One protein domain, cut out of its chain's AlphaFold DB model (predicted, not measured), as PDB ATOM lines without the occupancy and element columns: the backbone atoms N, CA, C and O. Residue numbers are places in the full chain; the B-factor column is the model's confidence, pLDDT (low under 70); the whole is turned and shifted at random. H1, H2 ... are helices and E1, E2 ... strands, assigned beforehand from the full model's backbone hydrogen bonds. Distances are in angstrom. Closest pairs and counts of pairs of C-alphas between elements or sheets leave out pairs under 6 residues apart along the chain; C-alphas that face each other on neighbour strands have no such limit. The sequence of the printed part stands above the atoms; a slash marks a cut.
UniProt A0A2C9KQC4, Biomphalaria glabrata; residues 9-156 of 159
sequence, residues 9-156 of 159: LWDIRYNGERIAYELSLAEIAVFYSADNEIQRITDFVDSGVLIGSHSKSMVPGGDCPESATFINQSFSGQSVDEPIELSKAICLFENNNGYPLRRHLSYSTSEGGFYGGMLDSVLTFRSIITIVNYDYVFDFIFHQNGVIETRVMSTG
ATOM      1  N   LEU A   9     255.783 218.997 239.700       97.69
ATOM      2  CA  LEU A   9     255.529 219.430 238.327       97.69
ATOM      3  C   LEU A   9     256.495 218.747 237.367       97.69
ATOM      4  O   LEU A   9     257.650 218.499 237.700       97.69
ATOM      5  N   TRP A  10     256.003 218.475 236.163       98.12
ATOM      6  CA  TRP A  10     256.711 217.725 235.133       98.12
ATOM      7  C   TRP A  10     256.638 218.461 233.803       98.12
ATOM      8  O   TRP A  10     255.659 219.157 233.541       98.12
ATOM      9  N   ASP A  11     257.657 218.268 232.966       98.38
ATOM     10  CA  ASP A  11     257.747 218.858 231.626       98.38
ATOM     11  C   ASP A  11     257.494 220.373 231.632       98.38
ATOM     12  O   ASP A  11     256.674 220.896 230.879       98.38
ATOM     13  N   ILE A  12     258.193 221.090 232.513       98.25
ATOM     14  CA  ILE A  12     258.028 222.534 232.645       98.25
ATOM     15  C   ILE A  12     258.691 223.210 231.451       98.25
ATOM     16  O   ILE A  12     259.884 223.009 231.190       98.25
ATOM     17  N   ARG A  13     257.918 224.028 230.734       98.44
ATOM     18  CA  ARG A  13     258.365 224.720 229.525       98.44
ATOM     19  C   ARG A  13     258.152 226.220 229.612       98.44
ATOM     20  O   ARG A  13     257.151 226.677 230.155       98.44
ATOM     21  N   TYR A  14     259.053 226.967 228.989       98.00
ATOM     22  CA  TYR A  14     258.921 228.399 228.756       98.00
ATOM     23  C   TYR A  14     259.099 228.673 227.262       98.00
ATOM     24  O   TYR A  14     260.050 228.198 226.649       98.00
ATOM     25  N   ASN A  15     258.143 229.376 226.646       97.00
ATOM     26  CA  ASN A  15     258.106 229.622 225.195       97.00
ATOM     27  C   ASN A  15     258.284 228.354 224.331       97.00
ATOM     28  O   ASN A  15     258.907 228.382 223.273       97.00
ATOM     29  N   GLY A  16     257.717 227.230 224.781       97.25
ATOM     30  CA  GLY A  16     257.756 225.944 224.076       97.25
ATOM     31  C   GLY A  16     259.006 225.095 224.334       97.25
ATOM     32  O   GLY A  16     258.983 223.899 224.034       97.25
ATOM     33  N   GLU A  17     260.049 225.657 224.945       98.12
ATOM     34  CA  GLU A  17     261.282 224.949 225.295       98.12
ATOM     35  C   GLU A  17     261.232 224.430 226.735       98.12
ATOM     36  O   GLU A  17     260.790 225.130 227.646       98.12
ATOM     37  N   ARG A  18     261.673 223.187 226.956       98.06
ATOM     38  CA  ARG A  18     261.716 222.587 228.294       98.06
ATOM     39  C   ARG A  18     262.855 223.185 229.112       98.06
ATOM     40  O   ARG A  18     264.003 223.126 228.692       98.06
ATOM     41  N   ILE A  19     262.531 223.645 230.318       97.44
ATOM     42  CA  ILE A  19     263.491 224.202 231.281       97.44
ATOM     43  C   ILE A  19     263.694 223.311 232.510       97.44
ATOM     44  O   ILE A  19     264.767 223.333 233.104       97.44
ATOM     45  N   ALA A  20     262.712 222.475 232.860       97.94
ATOM     46  CA  ALA A  20     262.868 221.444 233.884       97.94
ATOM     47  C   ALA A  20     262.091 220.182 233.499       97.94
ATOM     48  O   ALA A  20     260.950 220.251 233.038       97.94
ATOM     49  N   TYR A  21     262.718 219.017 233.675       98.50
ATOM     50  CA  TYR A  21     262.041 217.732 233.492       98.50
ATOM     51  C   TYR A  21     261.077 217.450 234.646       98.50
ATOM     52  O   TYR A  21     259.918 217.118 234.401       98.50
ATOM     53  N   GLU A  22     261.551 217.649 235.873       98.06
ATOM     54  CA  GLU A  22     260.804 217.469 237.111       98.06
ATOM     55  C   GLU A  22     261.225 218.550 238.111       98.06
ATOM     56  O   GLU A  22     262.404 218.894 238.210       98.06
ATOM     57  N   LEU A  23     260.251 219.072 238.849       97.88
ATOM     58  CA  LEU A  23     260.457 219.905 240.024       97.88
ATOM     59  C   LEU A  23     259.474 219.443 241.101       97.88
ATOM     60  O   LEU A  23     258.263 219.620 240.953       97.88
ATOM     61  N   SER A  24     259.981 218.808 242.154       97.44
ATOM     62  CA  SER A  24     259.158 218.106 243.139       97.44
ATOM     63  C   SER A  24     259.670 218.270 244.567       97.44
ATOM     64  O   SER A  24     260.857 218.496 244.808       97.44
ATOM     65  N   LEU A  25     258.743 218.177 245.522       97.31
ATOM     66  CA  LEU A  25     259.081 218.020 246.931       97.31
ATOM     67  C   LEU A  25     259.683 216.626 247.138       97.31
ATOM     68  O   LEU A  25     259.106 215.627 246.710       97.31
ATOM     69  N   ALA A  26     260.843 216.580 247.791       95.81
ATOM     70  CA  ALA A  26     261.509 215.330 248.140       95.81
ATOM     71  C   ALA A  26     261.160 214.881 249.565       95.81
ATOM     72  O   ALA A  26     260.805 213.724 249.762       95.81
ATOM     73  N   GLU A  27     261.255 215.792 250.539       96.62
ATOM     74  CA  GLU A  27     261.034 215.504 251.958       96.62
ATOM     75  C   GLU A  27     260.750 216.790 252.755       96.62
ATOM     76  O   GLU A  27     261.181 217.879 252.367       96.62
ATOM     77  N   ILE A  28     260.077 216.645 253.896       95.88
ATOM     78  CA  ILE A  28     260.017 217.615 254.988       95.88
ATOM     79  C   ILE A  28     260.625 216.945 256.225       95.88
ATOM     80  O   ILE A  28     260.190 215.874 256.644       95.88
ATOM     81  N   ALA A  29     261.644 217.573 256.810       95.62
ATOM     82  CA  ALA A  29     262.281 217.075 258.022       95.62
ATOM     83  C   ALA A  29     262.153 218.092 259.159       95.62
ATOM     84  O   ALA A  29     262.478 219.271 258.983       95.62
ATOM     85  N   VAL A  30     261.700 217.635 260.328       94.75
ATOM     86  CA  VAL A  30     261.518 218.466 261.526       94.75
ATOM     87  C   VAL A  30     262.203 217.803 262.713       94.75
ATOM     88  O   VAL A  30     261.725 216.802 263.240       94.75
ATOM     89  N   PHE A  31     263.310 218.394 263.154       95.19
ATOM     90  CA  PHE A  31     264.105 217.913 264.282       95.19
ATOM     91  C   PHE A  31     263.748 218.703 265.541       95.19
ATOM     92  O   PHE A  31     263.883 219.931 265.563       95.19
ATOM     93  N   TYR A  32     263.280 218.019 266.583       94.81
ATOM     94  CA  TYR A  32     262.953 218.656 267.855       94.81
ATOM     95  C   TYR A  32     264.124 218.600 268.832       94.81
ATOM     96  O   TYR A  32     264.981 217.723 268.802       94.81
ATOM     97  N   SER A  33     264.137 219.558 269.757       95.25
ATOM     98  CA  SER A  33     264.991 219.503 270.939       95.25
ATOM     99  C   SER A  33     264.223 220.047 272.139       95.25
ATOM    100  O   SER A  33     263.618 221.117 272.074       95.25
ATOM    101  N   ALA A  34     264.201 219.282 273.228       95.56
ATOM    102  CA  ALA A  34     263.571 219.668 274.484       95.56
ATOM    103  C   ALA A  34     264.123 218.829 275.644       95.56
ATOM    104  O   ALA A  34     264.795 217.821 275.436       95.56
ATOM    105  N   ASP A  35     263.802 219.239 276.873       96.00
ATOM    106  CA  ASP A  35     264.187 218.520 278.094       96.00
ATOM    107  C   ASP A  35     263.365 217.231 278.298       96.00
ATOM    108  O   ASP A  35     263.893 216.176 278.658       96.00
ATOM    109  N   ASN A  36     262.064 217.279 277.989       95.75
ATOM    110  CA  ASN A  36     261.197 216.110 278.117       95.75
ATOM    111  C   ASN A  36     261.589 215.001 277.127       95.75
ATOM    112  O   ASN A  36     261.984 215.258 275.991       95.75
ATOM    113  N   GLU A  37     261.447 213.751 277.572       93.69
ATOM    114  CA  GLU A  37     262.009 212.592 276.876       93.69
ATOM    115  C   GLU A  37     261.460 212.388 275.465       93.69
ATOM    116  O   GLU A  37     262.228 212.032 274.578       93.69
ATOM    117  N   ILE A  38     260.165 212.646 275.252       93.31
ATOM    118  CA  ILE A  38     259.508 212.432 273.957       93.31
ATOM    119  C   ILE A  38     260.060 213.416 272.928       93.31
ATOM    120  O   ILE A  38     260.582 213.002 271.897       93.31
ATOM    121  N   GLN A  39     259.994 214.718 273.210       92.19
ATOM    122  CA  GLN A  39     260.440 215.735 272.257       92.19
ATOM    123  C   GLN A  39     261.955 215.691 272.026       92.19
ATOM    124  O   GLN A  39     262.402 216.041 270.941       92.19
ATOM    125  N   ARG A  40     262.743 215.218 273.002       93.88
ATOM    126  CA  ARG A  40     264.198 215.041 272.861       93.88
ATOM    127  C   ARG A  40     264.594 214.035 271.776       93.88
ATOM    128  O   ARG A  40     265.695 214.141 271.251       93.88
ATOM    129  N   ILE A  41     263.741 213.054 271.484       95.06
ATOM    130  CA  ILE A  41     264.000 212.003 270.484       95.06
ATOM    131  C   ILE A  41     263.086 212.119 269.256       95.06
ATOM    132  O   ILE A  41     262.985 211.176 268.474       95.06
ATOM    133  N   THR A  42     262.357 213.231 269.124       94.31
ATOM    134  CA  THR A  42     261.372 213.411 268.057       94.31
ATOM    135  C   THR A  42     262.028 214.049 266.837       94.31
ATOM    136  O   THR A  42     262.184 215.266 266.775       94.31
ATOM    137  N   ASP A  43     262.331 213.218 265.849       94.50
ATOM    138  CA  ASP A  43     262.787 213.643 264.530       94.50
ATOM    139  C   ASP A  43     261.791 213.142 263.486       94.50
ATOM    140  O   ASP A  43     261.645 211.935 263.277       94.50
ATOM    141  N   PHE A  44     261.071 214.064 262.852       93.62
ATOM    142  CA  PHE A  44     260.131 213.727 261.793       93.62
ATOM    143  C   PHE A  44     260.805 213.778 260.429       93.62
ATOM    144  O   PHE A  44     261.521 214.723 260.104       93.62
ATOM    145  N   VAL A  45     260.530 212.741 259.646       95.81
ATOM    146  CA  VAL A  45     260.844 212.604 258.224       95.81
ATOM    147  C   VAL A  45     259.507 212.271 257.577       95.81
ATOM    148  O   VAL A  45     259.039 211.128 257.629       95.81
ATOM    149  N   ASP A  46     258.808 213.313 257.139       94.06
ATOM    150  CA  ASP A  46     257.358 213.273 257.001       94.06
ATOM    151  C   ASP A  46     256.893 212.360 255.861       94.06
ATOM    152  O   ASP A  46     255.801 211.793 255.951       94.06
ATOM    153  N   SER A  47     257.703 212.111 254.820       93.62
ATOM    154  CA  SER A  47     257.335 211.160 253.757       93.62
ATOM    155  C   SER A  47     256.969 209.780 254.313       93.62
ATOM    156  O   SER A  47     256.169 209.062 253.712       93.62
ATOM    157  N   GLY A  48     257.508 209.409 255.483       91.62
ATOM    158  CA  GLY A  48     257.182 208.173 256.196       91.62
ATOM    159  C   GLY A  48     255.696 208.007 256.540       91.62
ATOM    160  O   GLY A  48     255.251 206.877 256.739       91.62
ATOM    161  N   VAL A  49     254.914 209.094 256.557       90.44
ATOM    162  CA  VAL A  49     253.458 209.077 256.790       90.44
ATOM    163  C   VAL A  49     252.633 209.382 255.536       90.44
ATOM    164  O   VAL A  49     251.445 209.660 255.641       90.44
ATOM    165  N   LEU A  50     253.227 209.298 254.340       92.19
ATOM    166  CA  LEU A  50     252.541 209.558 253.068       92.19
ATOM    167  C   LEU A  50     251.939 210.970 252.984       92.19
ATOM    168  O   LEU A  50     250.723 211.147 252.839       92.19
ATOM    169  N   ILE A  51     252.792 211.994 253.046       93.50
ATOM    170  CA  ILE A  51     252.384 213.404 253.186       93.50
ATOM    171  C   ILE A  51     251.394 213.892 252.133       93.50
ATOM    172  O   ILE A  51     250.551 214.736 252.415       93.50
ATOM    173  N   GLY A  52     251.428 213.347 250.918       92.88
ATOM    174  CA  GLY A  52     250.488 213.750 249.876       92.88
ATOM    175  C   GLY A  52     249.043 213.326 250.141       92.88
ATOM    176  O   GLY A  52     248.129 213.953 249.606       92.88
ATOM    177  N   SER A  53     248.818 212.297 250.970       91.94
ATOM    178  CA  SER A  53     247.477 211.926 251.459       91.94
ATOM    179  C   SER A  53     246.952 212.881 252.537       91.94
ATOM    180  O   SER A  53     245.746 212.952 252.772       91.94
ATOM    181  N   HIS A  54     247.845 213.666 253.146       93.81
ATOM    182  CA  HIS A  54     247.536 214.695 254.139       93.81
ATOM    183  C   HIS A  54     247.233 216.072 253.523       93.81
ATOM    184  O   HIS A  54     247.089 217.061 254.248       93.81
ATOM    185  N   SER A  55     247.103 216.134 252.195       95.19
ATOM    186  CA  SER A  55     246.609 217.306 251.470       95.19
ATOM    187  C   SER A  55     245.260 217.781 252.028       95.19
ATOM    188  O   SER A  55     244.445 216.971 252.488       95.19
ATOM    189  N   LYS A  56     245.007 219.094 252.003       95.38
ATOM    190  CA  LYS A  56     243.753 219.694 252.488       95.38
ATOM    191  C   LYS A  56     243.033 220.498 251.417       95.38
ATOM    192  O   LYS A  56     243.643 221.119 250.553       95.38
ATOM    193  N   SER A  57     241.703 220.495 251.512       97.44
ATOM    194  CA  SER A  57     240.845 221.371 250.719       97.44
ATOM    195  C   SER A  57     241.112 222.825 251.081       97.44
ATOM    196  O   SER A  57     240.961 223.204 252.240       97.44
ATOM    197  N   MET A  58     241.453 223.633 250.083       98.12
ATOM    198  CA  MET A  58     241.714 225.056 250.267       98.12
ATOM    199  C   MET A  58     240.430 225.884 250.296       98.12
ATOM    200  O   MET A  58     239.468 225.627 249.559       98.12
ATOM    201  N   VAL A  59     240.437 226.909 251.143       98.00
ATOM    202  CA  VAL A  59     239.351 227.868 251.343       98.00
ATOM    203  C   VAL A  59     239.496 229.030 250.348       98.00
ATOM    204  O   VAL A  59     240.465 229.789 250.439       98.00
ATOM    205  N   PRO A  60     238.550 229.228 249.406       98.00
ATOM    206  CA  PRO A  60     238.554 230.400 248.528       98.00
ATOM    207  C   PRO A  60     238.461 231.702 249.332       98.00
ATOM    208  O   PRO A  60     237.680 231.790 250.275       98.00
ATOM    209  N   GLY A  61     239.278 232.693 248.982       97.06
ATOM    210  CA  GLY A  61     239.429 233.957 249.709       97.06
ATOM    211  C   GLY A  61     240.323 233.879 250.955       97.06
ATOM    212  O   GLY A  61     240.798 234.915 251.413       97.06
ATOM    213  N   GLY A  62     240.577 232.677 251.485       96.62
ATOM    214  CA  GLY A  62     241.469 232.443 252.625       96.62
ATOM    215  C   GLY A  62     242.849 231.958 252.189       96.62
ATOM    216  O   GLY A  62     243.840 232.667 252.344       96.62
ATOM    217  N   ASP A  63     242.899 230.758 251.608       97.81
ATOM    218  CA  ASP A  63     244.144 230.108 251.178       97.81
ATOM    219  C   ASP A  63     244.565 230.529 249.765       97.81
ATOM    220  O   ASP A  63     245.754 230.589 249.451       97.81
ATOM    221  N   CYS A  64     243.590 230.824 248.902       97.88
ATOM    222  CA  CYS A  64     243.791 231.262 247.520       97.88
ATOM    223  C   CYS A  64     242.801 232.383 247.177       97.88
ATOM    224  O   CYS A  64     241.742 232.449 247.804       97.88
ATOM    225  N   PRO A  65     243.069 233.232 246.166       97.56
ATOM    226  CA  PRO A  65     242.086 234.201 245.681       97.56
ATOM    227  C   PRO A  65     240.747 233.539 245.324       97.56
ATOM    228  O   PRO A  65     240.718 232.401 244.859       97.56
ATOM    229  N   GLU A  66     239.628 234.250 245.491       96.81
ATOM    230  CA  GLU A  66     238.303 233.719 245.122       96.81
ATOM    231  C   GLU A  66     238.193 233.373 243.629       96.81
ATOM    232  O   GLU A  66     237.467 232.457 243.256       96.81
ATOM    233  N   SER A  67     238.948 234.077 242.782       96.19
ATOM    234  CA  SER A  67     239.031 233.852 241.336       96.19
ATOM    235  C   SER A  67     239.935 232.681 240.934       96.19
ATOM    236  O   SER A  67     240.098 232.428 239.739       96.19
ATOM    237  N   ALA A  68     240.555 231.984 241.892       98.44
ATOM    238  CA  ALA A  68     241.436 230.862 241.598       98.44
ATOM    239  C   ALA A  68     240.672 229.692 240.964       98.44
ATOM    240  O   ALA A  68     239.522 229.401 241.298       98.44
ATOM    241  N   THR A  69     241.351 228.962 240.084       98.62
ATOM    242  CA  THR A  69     240.860 227.667 239.610       98.62
ATOM    243  C   THR A  69     241.249 226.602 240.620       98.62
ATOM    244  O   THR A  69     242.432 226.421 240.901       98.62
ATOM    245  N   PHE A  70     240.265 225.881 241.150       98.44
ATOM    246  CA  PHE A  70     240.491 224.790 242.094       98.44
ATOM    247  C   PHE A  70     240.447 223.439 241.386       98.44
ATOM    248  O   PHE A  70     239.571 223.186 240.562       98.44
ATOM    249  N   ILE A  71     241.389 222.570 241.734       98.12
ATOM    250  CA  ILE A  71     241.564 221.246 241.144       98.12
ATOM    251  C   ILE A  71     241.483 220.209 242.267       98.12
ATOM    252  O   ILE A  71     242.097 220.366 243.329       98.12
ATOM    253  N   ASN A  72     240.703 219.154 242.036       97.31
ATOM    254  CA  ASN A  72     240.550 218.046 242.975       97.31
ATOM    255  C   ASN A  72     241.747 217.091 242.875       97.31
ATOM    256  O   ASN A  72     242.373 216.956 241.823       97.31
ATOM    257  N   GLN A  73     242.053 216.412 243.973       94.56
ATOM    258  CA  GLN A  73     243.038 215.336 244.018       94.56
ATOM    259  C   GLN A  73     242.317 214.029 244.312       94.56
ATOM    260  O   GLN A  73     241.545 213.963 245.260       94.56
ATOM    261  N   SER A  74     242.640 212.976 243.571       93.06
ATOM    262  CA  SER A  74     242.213 211.618 243.906       93.06
ATOM    263  C   SER A  74     243.418 210.768 244.283       93.06
ATOM    264  O   SER A  74     244.477 210.884 243.661       93.06
ATOM    265  N   PHE A  75     243.280 209.926 245.302       90.44
ATOM    266  CA  PHE A  75     244.311 208.971 245.701       90.44
ATOM    267  C   PHE A  75     243.697 207.729 246.345       90.44
ATOM    268  O   PHE A  75     242.653 207.800 246.986       90.44
ATOM    269  N   SER A  76     244.361 206.585 246.205       84.50
ATOM    270  CA  SER A  76     243.990 205.368 246.931       84.50
ATOM    271  C   SER A  76     244.607 205.409 248.328       84.50
ATOM    272  O   SER A  76     245.818 205.593 248.471       84.50
ATOM    273  N   GLY A  77     243.770 205.290 249.358       70.25
ATOM    274  CA  GLY A  77     244.231 205.202 250.743       70.25
ATOM    275  C   GLY A  77     244.792 203.815 251.063       70.25
ATOM    276  O   GLY A  77     244.454 202.840 250.406       70.25
ATOM    277  N   GLN A  78     245.614 203.704 252.111       70.56
ATOM    278  CA  GLN A  78     246.081 202.392 252.593       70.56
ATOM    279  C   GLN A  78     244.955 201.539 253.205       70.56
ATOM    280  O   GLN A  78     245.085 200.322 253.285       70.56
ATOM    281  N   SER A  79     243.868 202.179 253.646       72.12
ATOM    282  CA  SER A  79     242.809 201.551 254.450       72.12
ATOM    283  C   SER A  79     241.448 201.500 253.753       72.12
ATOM    284  O   SER A  79     240.456 201.174 254.404       72.12
ATOM    285  N   VAL A  80     241.366 201.891 252.478       76.00
ATOM    286  CA  VAL A  80     240.099 202.000 251.741       76.00
ATOM    287  C   VAL A  80     240.279 201.404 250.352       76.00
ATOM    288  O   VAL A  80     241.241 201.744 249.666       76.00
ATOM    289  N   ASP A  81     239.348 200.541 249.948       81.31
ATOM    290  CA  ASP A  81     239.400 199.854 248.651       81.31
ATOM    291  C   ASP A  81     239.115 200.800 247.472       81.31
ATOM    292  O   ASP A  81     239.602 200.586 246.363       81.31
ATOM    293  N   GLU A  82     238.366 201.878 247.718       86.81
ATOM    294  CA  GLU A  82     237.978 202.859 246.703       86.81
ATOM    295  C   GLU A  82     238.858 204.123 246.738       86.81
ATOM    296  O   GLU A  82     239.295 204.552 247.815       86.81
ATOM    297  N   PRO A  83     239.099 204.772 245.580       88.31
ATOM    298  CA  PRO A  83     239.792 206.053 245.526       88.31
ATOM    299  C   PRO A  83     239.082 207.127 246.357       88.31
ATOM    300  O   PRO A  83     237.879 207.354 246.234       88.31
ATOM    301  N   ILE A  84     239.856 207.841 247.168       90.31
ATOM    302  CA  ILE A  84     239.411 209.010 247.919       90.31
ATOM    303  C   ILE A  84     239.556 210.229 247.013       90.31
ATOM    304  O   ILE A  84     240.623 210.443 246.438       90.31
ATOM    305  N   GLU A  85     238.512 211.051 246.915       93.19
ATOM    306  CA  GLU A  85     238.562 212.346 246.235       93.19
ATOM    307  C   GLU A  85     238.566 213.494 247.250       93.19
ATOM    308  O   GLU A  85     237.647 213.662 248.053       93.19
ATOM    309  N   LEU A  86     239.611 214.312 247.190       94.50
ATOM    310  CA  LEU A  86     239.768 215.538 247.948       94.50
ATOM    311  C   LEU A  86     239.464 216.733 247.045       94.50
ATOM    312  O   LEU A  86     240.220 217.059 246.124       94.50
ATOM    313  N   SER A  87     238.365 217.421 247.340       97.56
ATOM    314  CA  SER A  87     238.009 218.641 246.615       97.56
ATOM    315  C   SER A  87     239.010 219.771 246.879       97.56
ATOM    316  O   SER A  87     239.517 219.887 247.995       97.56
ATOM    317  N   LYS A  88     239.266 220.636 245.888       97.81
ATOM    318  CA  LYS A  88     240.065 221.874 246.059       97.81
ATOM    319  C   LYS A  88     241.462 221.655 246.669       97.81
ATOM    320  O   LYS A  88     241.930 222.475 247.454       97.81
ATOM    321  N   ALA A  89     242.108 220.544 246.329       97.69
ATOM    322  CA  ALA A  89     243.427 220.169 246.839       97.69
ATOM    323  C   ALA A  89     244.569 221.006 246.236       97.69
ATOM    324  O   ALA A  89     245.636 221.155 246.829       97.69
ATOM    325  N   ILE A  90     244.346 221.538 245.036       98.19
ATOM    326  CA  ILE A  90     245.269 222.414 244.313       98.19
ATOM    327  C   ILE A  90     244.503 223.672 243.901       98.19
ATOM    328  O   ILE A  90     243.331 223.585 243.525       98.19
ATOM    329  N   CYS A  91     245.154 224.832 243.947       98.19
ATOM    330  CA  CYS A  91     244.631 226.052 243.351       98.19
ATOM    331  C   CYS A  91     245.661 226.656 242.393       98.19
ATOM    332  O   CYS A  91     246.866 226.639 242.649       98.19
ATOM    333  N   LEU A  92     245.166 227.156 241.265       98.44
ATOM    334  CA  LEU A  92     245.941 227.802 240.216       98.44
ATOM    335  C   LEU A  92     245.390 229.212 240.011       98.44
ATOM    336  O   LEU A  92     244.194 229.378 239.756       98.44
ATOM    337  N   PHE A  93     246.243 230.222 240.142       98.44
ATOM    338  CA  PHE A  93     245.819 231.617 240.032       98.44
ATOM    339  C   PHE A  93     246.937 232.523 239.527       98.44
ATOM    340  O   PHE A  93     248.111 232.297 239.813       98.44
ATOM    341  N   GLU A  94     246.559 233.574 238.805       97.69
ATOM    342  CA  GLU A  94     247.453 234.694 238.528       97.69
ATOM    343  C   GLU A  94     247.354 235.726 239.652       97.69
ATOM    344  O   GLU A  94     246.259 236.039 240.127       97.69
ATOM    345  N   ASN A  95     248.495 236.262 240.075       94.00
ATOM    346  CA  ASN A  95     248.552 237.327 241.063       94.00
ATOM    347  C   ASN A  95     249.519 238.427 240.630       94.00
ATOM    348  O   ASN A  95     250.623 238.153 240.165       94.00
ATOM    349  N   ASN A  96     249.120 239.675 240.853       94.31
ATOM    350  CA  ASN A  96     250.012 240.817 240.726       94.31
ATOM    351  C   ASN A  96     250.765 241.008 242.045       94.31
ATOM    352  O   ASN A  96     250.146 241.226 243.088       94.31
ATOM    353  N   ASN A  97     252.094 240.968 242.005       92.75
ATOM    354  CA  ASN A  97     252.913 241.102 243.208       92.75
ATOM    355  C   ASN A  97     252.971 242.543 243.759       92.75
ATOM    356  O   ASN A  97     253.555 242.787 244.813       92.75
ATOM    357  N   GLY A  98     252.348 243.507 243.075       94.88
ATOM    358  CA  GLY A  98     252.228 244.899 243.511       94.88
ATOM    359  C   GLY A  98     253.430 245.774 243.151       94.88
ATOM    360  O   GLY A  98     253.480 246.937 243.547       94.88
ATOM    361  N   TYR A  99     254.385 245.250 242.381       95.00
ATOM    362  CA  TYR A  99     255.564 245.973 241.907       95.00
ATOM    363  C   TYR A  99     255.829 245.714 240.411       95.00
ATOM    364  O   TYR A  99     255.337 244.736 239.844       95.00
ATOM    365  N   PRO A 100     256.549 246.613 239.712       96.25
ATOM    366  CA  PRO A 100     256.861 246.423 238.303       96.25
ATOM    367  C   PRO A 100     257.974 245.389 238.114       96.25
ATOM    368  O   PRO A 100     259.044 245.523 238.702       96.25
ATOM    369  N   LEU A 101     257.769 244.438 237.203       96.50
ATOM    370  CA  LEU A 101     258.817 243.534 236.725       96.50
ATOM    371  C   LEU A 101     259.925 244.308 235.994       96.50
ATOM    372  O   LEU A 101     261.110 244.008 236.107       96.50
ATOM    373  N   ARG A 102     259.542 245.341 235.238       96.69
ATOM    374  CA  ARG A 102     260.468 246.304 234.629       96.69
ATOM    375  C   ARG A 102     259.803 247.662 234.507       96.69
ATOM    376  O   ARG A 102     258.609 247.742 234.219       96.69
ATOM    377  N   ARG A 103     260.574 248.740 234.662       97.00
ATOM    378  CA  ARG A 103     260.099 250.101 234.386       97.00
ATOM    379  C   ARG A 103     261.224 251.059 234.026       97.00
ATOM    380  O   ARG A 103     262.263 251.091 234.681       97.00
ATOM    381  N   HIS A 104     260.978 251.932 233.062       96.50
ATOM    382  CA  HIS A 104     261.849 253.049 232.734       96.50
ATOM    383  C   HIS A 104     261.016 254.280 232.365       96.50
ATOM    384  O   HIS A 104     259.988 254.166 231.704       96.50
ATOM    385  N   LEU A 105     261.467 255.448 232.815       96.38
ATOM    386  CA  LEU A 105     260.916 256.761 232.510       96.38
ATOM    387  C   LEU A 105     262.111 257.608 232.093       96.38
ATOM    388  O   LEU A 105     263.048 257.742 232.885       96.38
ATOM    389  N   SER A 106     262.079 258.114 230.864       95.25
ATOM    390  CA  SER A 106     263.132 258.974 230.334       95.25
ATOM    391  C   SER A 106     263.270 260.247 231.170       95.25
ATOM    392  O   SER A 106     262.289 260.768 231.700       95.25
ATOM    393  N   TYR A 107     264.494 260.767 231.255       91.00
ATOM    394  CA  TYR A 107     264.759 262.067 231.871       91.00
ATOM    395  C   TYR A 107     264.249 263.238 231.022       91.00
ATOM    396  O   TYR A 107     263.963 264.300 231.570       91.00
ATOM    397  N   SER A 108     264.149 263.067 229.698       90.19
ATOM    398  CA  SER A 108     263.669 264.126 228.808       90.19
ATOM    399  C   SER A 108     262.152 264.087 228.655       90.19
ATOM    400  O   SER A 108     261.573 263.026 228.417       90.19
ATOM    401  N   THR A 109     261.525 265.261 228.718       86.94
ATOM    402  CA  THR A 109     260.115 265.486 228.363       86.94
ATOM    403  C   THR A 109     259.936 265.973 226.919       86.94
ATOM    404  O   THR A 109     258.809 266.225 226.498       86.94
ATOM    405  N   SER A 110     261.027 266.121 226.158       89.00
ATOM    406  CA  SER A 110     261.005 266.507 224.740       89.00
ATOM    407  C   SER A 110     260.604 265.346 223.822       89.00
ATOM    408  O   SER A 110     260.439 264.210 224.267       89.00
ATOM    409  N   GLU A 111     260.525 265.615 222.515       81.94
ATOM    410  CA  GLU A 111     260.440 264.574 221.483       81.94
ATOM    411  C   GLU A 111     261.505 263.485 221.728       81.94
ATOM    412  O   GLU A 111     262.686 263.793 221.908       81.94
ATOM    413  N   GLY A 112     261.066 262.223 221.817       84.81
ATOM    414  CA  GLY A 112     261.894 261.066 222.193       84.81
ATOM    415  C   GLY A 112     261.818 260.641 223.671       84.81
ATOM    416  O   GLY A 112     262.326 259.575 224.024       84.81
ATOM    417  N   GLY A 113     261.170 261.419 224.543       93.44
ATOM    418  CA  GLY A 113     260.832 261.000 225.907       93.44
ATOM    419  C   GLY A 113     259.809 259.857 225.921       93.44
ATOM    420  O   GLY A 113     258.864 259.854 225.136       93.44
ATOM    421  N   PHE A 114     259.980 258.875 226.813       94.06
ATOM    422  CA  PHE A 114     259.056 257.743 226.926       94.06
ATOM    423  C   PHE A 114     258.931 257.218 228.358       94.06
ATOM    424  O   PHE A 114     259.832 257.366 229.188       94.06
ATOM    425  N   TYR A 115     257.814 256.537 228.604       94.88
ATOM    426  CA  TYR A 115     257.635 255.614 229.714       94.88
ATOM    427  C   TYR A 115     257.395 254.209 229.161       94.88
ATOM    428  O   TYR A 115     256.602 254.027 228.241       94.88
ATOM    429  N   GLY A 116     258.059 253.215 229.741       95.69
ATOM    430  CA  GLY A 116     257.822 251.809 229.447       95.69
ATOM    431  C   GLY A 116     257.866 251.000 230.731       95.69
ATOM    432  O   GLY A 116     258.864 251.031 231.446       95.69
ATOM    433  N   GLY A 117     256.802 250.256 231.018       95.12
ATOM    434  CA  GLY A 117     256.706 249.444 232.224       95.12
ATOM    435  C   GLY A 117     255.907 248.170 232.005       95.12
ATOM    436  O   GLY A 117     255.177 248.044 231.024       95.12
ATOM    437  N   MET A 118     256.084 247.222 232.915       95.88
ATOM    438  CA  MET A 118     255.330 245.977 232.973       95.88
ATOM    439  C   MET A 118     255.192 245.576 234.436       95.88
ATOM    440  O   MET A 118     256.186 245.593 235.163       95.88
ATOM    441  N   LEU A 119     253.969 245.268 234.864       95.69
ATOM    442  CA  LEU A 119     253.703 244.776 236.213       95.69
ATOM    443  C   LEU A 119     254.166 243.327 236.340       95.69
ATOM    444  O   LEU A 119     254.067 242.562 235.378       95.69
ATOM    445  N   ASP A 120     254.667 242.987 237.522       95.81
ATOM    446  CA  ASP A 120     255.022 241.620 237.868       95.81
ATOM    447  C   ASP A 120     253.753 240.825 238.187       95.81
ATOM    448  O   ASP A 120     253.143 240.990 239.247       95.81
ATOM    449  N   SER A 121     253.310 240.032 237.211       96.38
ATOM    450  CA  SER A 121     252.134 239.170 237.324       96.38
ATOM    451  C   SER A 121     252.591 237.731 237.192       96.38
ATOM    452  O   SER A 121     253.123 237.336 236.159       96.38
ATOM    453  N   VAL A 122     252.383 236.948 238.238       97.69
ATOM    454  CA  VAL A 122     252.899 235.586 238.334       97.69
ATOM    455  C   VAL A 122     251.763 234.581 238.318       97.69
ATOM    456  O   VAL A 122     250.704 234.827 238.894       97.69
ATOM    457  N   LEU A 123     251.991 233.425 237.699       98.31
ATOM    458  CA  LEU A 123     251.101 232.274 237.811       98.31
ATOM    459  C   LEU A 123     251.557 231.420 238.992       98.31
ATOM    460  O   LEU A 123     252.703 230.985 239.028       98.31
ATOM    461  N   THR A 124     250.668 231.158 239.943       98.44
ATOM    462  CA  THR A 124     250.966 230.350 241.130       98.44
ATOM    463  C   THR A 124     250.170 229.058 241.104       98.44
ATOM    464  O   THR A 124     248.941 229.082 241.071       98.44
ATOM    465  N   PHE A 125     250.878 227.933 241.162       98.31
ATOM    466  CA  PHE A 125     250.334 226.644 241.574       98.31
ATOM    467  C   PHE A 125     250.558 226.505 243.078       98.31
ATOM    468  O   PHE A 125     251.704 226.565 243.526       98.31
ATOM    469  N   ARG A 126     249.486 226.300 243.843       98.62
ATOM    470  CA  ARG A 126     249.543 226.128 245.296       98.62
ATOM    471  C   ARG A 126     248.884 224.831 245.736       98.62
ATOM    472  O   ARG A 126     247.846 224.434 245.203       98.62
ATOM    473  N   SER A 127     249.472 224.209 246.750       98.19
ATOM    474  CA  SER A 127     248.882 223.096 247.497       98.19
ATOM    475  C   SER A 127     249.236 223.187 248.976       98.19
ATOM    476  O   SER A 127     250.318 223.669 249.311       98.19
ATOM    477  N   ILE A 128     248.358 222.679 249.842       98.12
ATOM    478  CA  ILE A 128     248.558 222.686 251.295       98.12
ATOM    479  C   ILE A 128     248.532 221.260 251.832       98.12
ATOM    480  O   ILE A 128     247.626 220.491 251.511       98.12
ATOM    481  N   ILE A 129     249.516 220.926 252.665       96.69
ATOM    482  CA  ILE A 129     249.586 219.661 253.397       96.69
ATOM    483  C   ILE A 129     249.560 219.964 254.893       96.69
ATOM    484  O   ILE A 129     250.352 220.779 255.368       96.69
ATOM    485  N   THR A 130     248.692 219.275 255.636       95.56
ATOM    486  CA  THR A 130     248.594 219.431 257.094       95.56
ATOM    487  C   THR A 130     249.037 218.161 257.802       95.56
ATOM    488  O   THR A 130     248.352 217.135 257.735       95.56
ATOM    489  N   ILE A 131     250.147 218.243 258.532       92.88
ATOM    490  CA  ILE A 131     250.724 217.129 259.290       92.88
ATOM    491  C   ILE A 131     250.699 217.485 260.763       92.88
ATOM    492  O   ILE A 131     251.394 218.393 261.212       92.88
ATOM    493  N   VAL A 132     249.889 216.742 261.521       89.62
ATOM    494  CA  VAL A 132     249.683 216.934 262.960       89.62
ATOM    495  C   VAL A 132     249.259 218.375 263.271       89.62
ATOM    496  O   VAL A 132     248.071 218.682 263.260       89.62
ATOM    497  N   ASN A 133     250.216 219.254 263.553       90.88
ATOM    498  CA  ASN A 133     250.001 220.640 263.935       90.88
ATOM    499  C   ASN A 133     250.593 221.669 262.966       90.88
ATOM    500  O   ASN A 133     250.531 222.861 263.267       90.88
ATOM    501  N   TYR A 134     251.206 221.218 261.878       94.12
ATOM    502  CA  TYR A 134     251.803 222.069 260.863       94.12
ATOM    503  C   TYR A 134     250.926 222.096 259.631       94.12
ATOM    504  O   TYR A 134     250.450 221.056 259.182       94.12
ATOM    505  N   ASP A 135     250.794 223.282 259.061       96.88
ATOM    506  CA  ASP A 135     250.208 223.495 257.751       96.88
ATOM    507  C   ASP A 135     251.325 224.019 256.846       96.88
ATOM    508  O   ASP A 135     251.860 225.113 257.061       96.88
ATOM    509  N   TYR A 136     251.715 223.214 255.861       97.44
ATOM    510  CA  TYR A 136     252.729 223.562 254.875       97.44
ATOM    511  C   TYR A 136     252.059 224.014 253.589       97.44
ATOM    512  O   TYR A 136     251.367 223.237 252.931       97.44
ATOM    513  N   VAL A 137     252.292 225.268 253.218       98.25
ATOM    514  CA  VAL A 137     251.845 225.845 251.951       98.25
ATOM    515  C   VAL A 137     253.001 225.777 250.964       98.25
ATOM    516  O   VAL A 137     254.053 226.380 251.192       98.25
ATOM    517  N   PHE A 138     252.800 225.045 249.873       98.38
ATOM    518  CA  PHE A 138     253.764 224.900 248.788       98.38
ATOM    519  C   PHE A 138     253.307 225.696 247.579       98.38
ATOM    520  O   PHE A 138     252.250 225.394 247.022       98.38
ATOM    521  N   ASP A 139     254.139 226.639 247.150       98.50
ATOM    522  CA  ASP A 139     253.926 227.424 245.943       98.50
ATOM    523  C   ASP A 139     254.999 227.124 244.903       98.50
ATOM    524  O   ASP A 139     256.198 227.138 245.192       98.50
ATOM    525  N   PHE A 140     254.550 226.938 243.668       98.44
ATOM    526  CA  PHE A 140     255.380 226.968 242.473       98.44
ATOM    527  C   PHE A 140     254.912 228.157 241.641       98.44
ATOM    528  O   PHE A 140     253.769 228.202 241.181       98.44
ATOM    529  N   ILE A 141     255.788 229.148 241.519       98.25
ATOM    530  CA  ILE A 141     255.480 230.485 241.023       98.25
ATOM    531  C   ILE A 141     256.226 230.683 239.706       98.25
ATOM    532  O   ILE A 141     257.454 230.612 239.652       98.25
ATOM    533  N   PHE A 142     255.478 230.933 238.638       98.06
ATOM    534  CA  PHE A 142     255.991 231.128 237.287       98.06
ATOM    535  C   PHE A 142     255.923 232.608 236.929       98.06
ATOM    536  O   PHE A 142     254.841 233.196 236.843       98.06
ATOM    537  N   HIS A 143     257.090 233.204 236.712       97.12
ATOM    538  CA  HIS A 143     257.239 234.608 236.348       97.12
ATOM    539  C   HIS A 143     257.207 234.781 234.826       97.12
ATOM    540  O   HIS A 143     257.690 233.932 234.072       97.12
ATOM    541  N   GLN A 144     256.701 235.922 234.344       95.19
ATOM    542  CA  GLN A 144     256.550 236.175 232.898       95.19
ATOM    543  C   GLN A 144     257.887 236.194 232.137       95.19
ATOM    544  O   GLN A 144     257.913 236.035 230.917       95.19
ATOM    545  N   ASN A 145     259.000 236.406 232.842       94.94
ATOM    546  CA  ASN A 145     260.361 236.427 232.300       94.94
ATOM    547  C   ASN A 145     261.038 235.040 232.259       94.94
ATOM    548  O   ASN A 145     262.224 234.969 231.947       94.94
ATOM    549  N   GLY A 146     260.315 233.963 232.587       95.50
ATOM    550  CA  GLY A 146     260.825 232.588 232.567       95.50
ATOM    551  C   GLY A 146     261.480 232.126 233.869       95.50
ATOM    552  O   GLY A 146     261.940 230.988 233.940       95.50
ATOM    553  N   VAL A 147     261.508 232.968 234.907       96.38
ATOM    554  CA  VAL A 147     261.943 232.554 236.247       96.38
ATOM    555  C   VAL A 147     260.883 231.649 236.879       96.38
ATOM    556  O   VAL A 147     259.686 231.934 236.824       96.38
ATOM    557  N   ILE A 148     261.339 230.568 237.510       97.38
ATOM    558  CA  ILE A 148     260.524 229.733 238.395       97.38
ATOM    559  C   ILE A 148     261.012 229.960 239.820       97.38
ATOM    560  O   ILE A 148     262.209 229.876 240.092       97.38
ATOM    561  N   GLU A 149     260.081 230.209 240.727       97.06
ATOM    562  CA  GLU A 149     260.327 230.267 242.161       97.06
ATOM    563  C   GLU A 149     259.546 229.147 242.852       97.06
ATOM    564  O   GLU A 149     258.377 228.902 242.557       97.06
ATOM    565  N   THR A 150     260.193 228.473 243.797       97.50
ATOM    566  CA  THR A 150     259.540 227.540 244.718       97.50
ATOM    567  C   THR A 150     259.552 228.132 246.109       97.50
ATOM    568  O   THR A 150     260.610 228.546 246.592       97.50
ATOM    569  N   ARG A 151     258.406 228.127 246.779       97.75
ATOM    570  CA  ARG A 151     258.280 228.651 248.134       97.75
ATOM    571  C   ARG A 151     257.569 227.640 249.016       97.75
ATOM    572  O   ARG A 151     256.550 227.075 248.631       97.75
ATOM    573  N   VAL A 152     258.104 227.454 250.216       97.19
ATOM    574  CA  VAL A 152     257.435 226.733 251.296       97.19
ATOM    575  C   VAL A 152     257.186 227.702 252.441       97.19
ATOM    576  O   VAL A 152     258.075 228.458 252.836       97.19
ATOM    577  N   MET A 153     255.966 227.704 252.958       97.31
ATOM    578  CA  MET A 153     255.596 228.459 254.147       97.31
ATOM    579  C   MET A 153     255.041 227.479 255.168       97.31
ATOM    580  O   MET A 153     254.148 226.697 254.857       97.31
ATOM    581  N   SER A 154     255.576 227.529 256.383       95.50
ATOM    582  CA  SER A 154     255.023 226.793 257.513       95.50
ATOM    583  C   SER A 154     254.165 227.742 258.335       95.50
ATOM    584  O   SER A 154     254.630 228.788 258.785       95.50
ATOM    585  N   THR A 155     252.917 227.355 258.539       94.81
ATOM    586  CA  THR A 155     252.030 227.913 259.555       94.81
ATOM    587  C   THR A 155     251.521 226.754 260.411       94.81
ATOM    588  O   THR A 155     252.129 225.679 260.451       94.81
ATOM    589  N   GLY A 156     250.414 226.968 261.100       82.88
ATOM    590  CA  GLY A 156     249.663 225.910 261.735       82.88
ATOM    591  C   GLY A 156     249.532 226.075 263.232       82.88
ATOM    592  O   GLY A 156     250.248 226.827 263.899       82.88
TER     593      GLY A 156
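What this domain is: This is residues 9 to 156 of the 159 residues of a protein of Biomphalaria glabrata (UniProt A0A2C9KQC4). The model is a long, twisted wall of five strands, E5 to E9, in which the hairpin of E6 and E7 runs on well past the other strands as a slender two-stranded arm. The hairpin of E1 and E2 sits near the edge strand E9, and at the far end from the arm's tip a small pair, E3 and E4, reaches out with H1 at its tip. The printed part has 148 residues, with three named helices and nine named strands in the order E1 E2 E3 H1 E4 H2 H3 E5 E6 E7 E8 E9. The large sheet has the order E5 E6 E7 E8 E9, antiparallel throughout, and the class is mostly strand. The whole is loose, with a radius of gyration of the C-alphas of 20.9 A, and elongated, spanning 74 by 44 by 32 A.

How they stand to each other: Start at E1, residues 9 to 14, and E2, residues 17 to 24, an antiparallel hairpin with N 11 and O 21 at 2.9 A. Next come E3, residues 29 to 31, and E4, residues 43 to 45, antiparallel neighbours with N 30 and O 44 at 2.9 A. Between them is H1, residues 37 to 40, which is not on the large sheet. H2, residues 46 to 49, is not on it either. H3, residues 51 to 54, stands at the sheet's level, with a height of 3.1 A. The three helices are too short for any O i to N i+4 pair; the one O i to N i+3 pair is within range in H2 and in H3, but not in H1. Now look at the meander, each strand the antiparallel neighbour of the one before: E5, residues 69 to 76, E6, residues 83 to 105, E7, residues 115 to 131, E8, residues 134 to 142, and E9, residues 148 to 155. Check N 73 and O 86 at 2.9 A, N 95 and O 122 at 2.9 A, N 127 and O 138 at 3.0 A, and N 139 and O 151 at 2.9 A. The closest C-alphas of H3 and E7 are those of His 54 and Ile 129, 5.4 A apart. E2 and E9 are near each other, with 5 pairs of C-alphas within 10 A.

Where its parts are: Find C-alpha 9 at (255.529, 219.430, 238.327), where E1 begins. E6 runs 56.5 A from C-alpha 83 at (239.792, 206.053, 245.526), and E7 runs 49.0 A. E8 measures 25.6 A, E5 23.7 A and E9 22.9 A, ending at C-alpha 155 at (252.030, 227.913, 259.555).

The domain as a whole: The C-alphas farthest apart are those of Glu 37 and Glu 111, 76.0 A. The printed part has no cut. The link from H3 to E5, residues 55 to 68, is long. The mean pLDDT of the printed part is 94.7, and no printed residue is under 70.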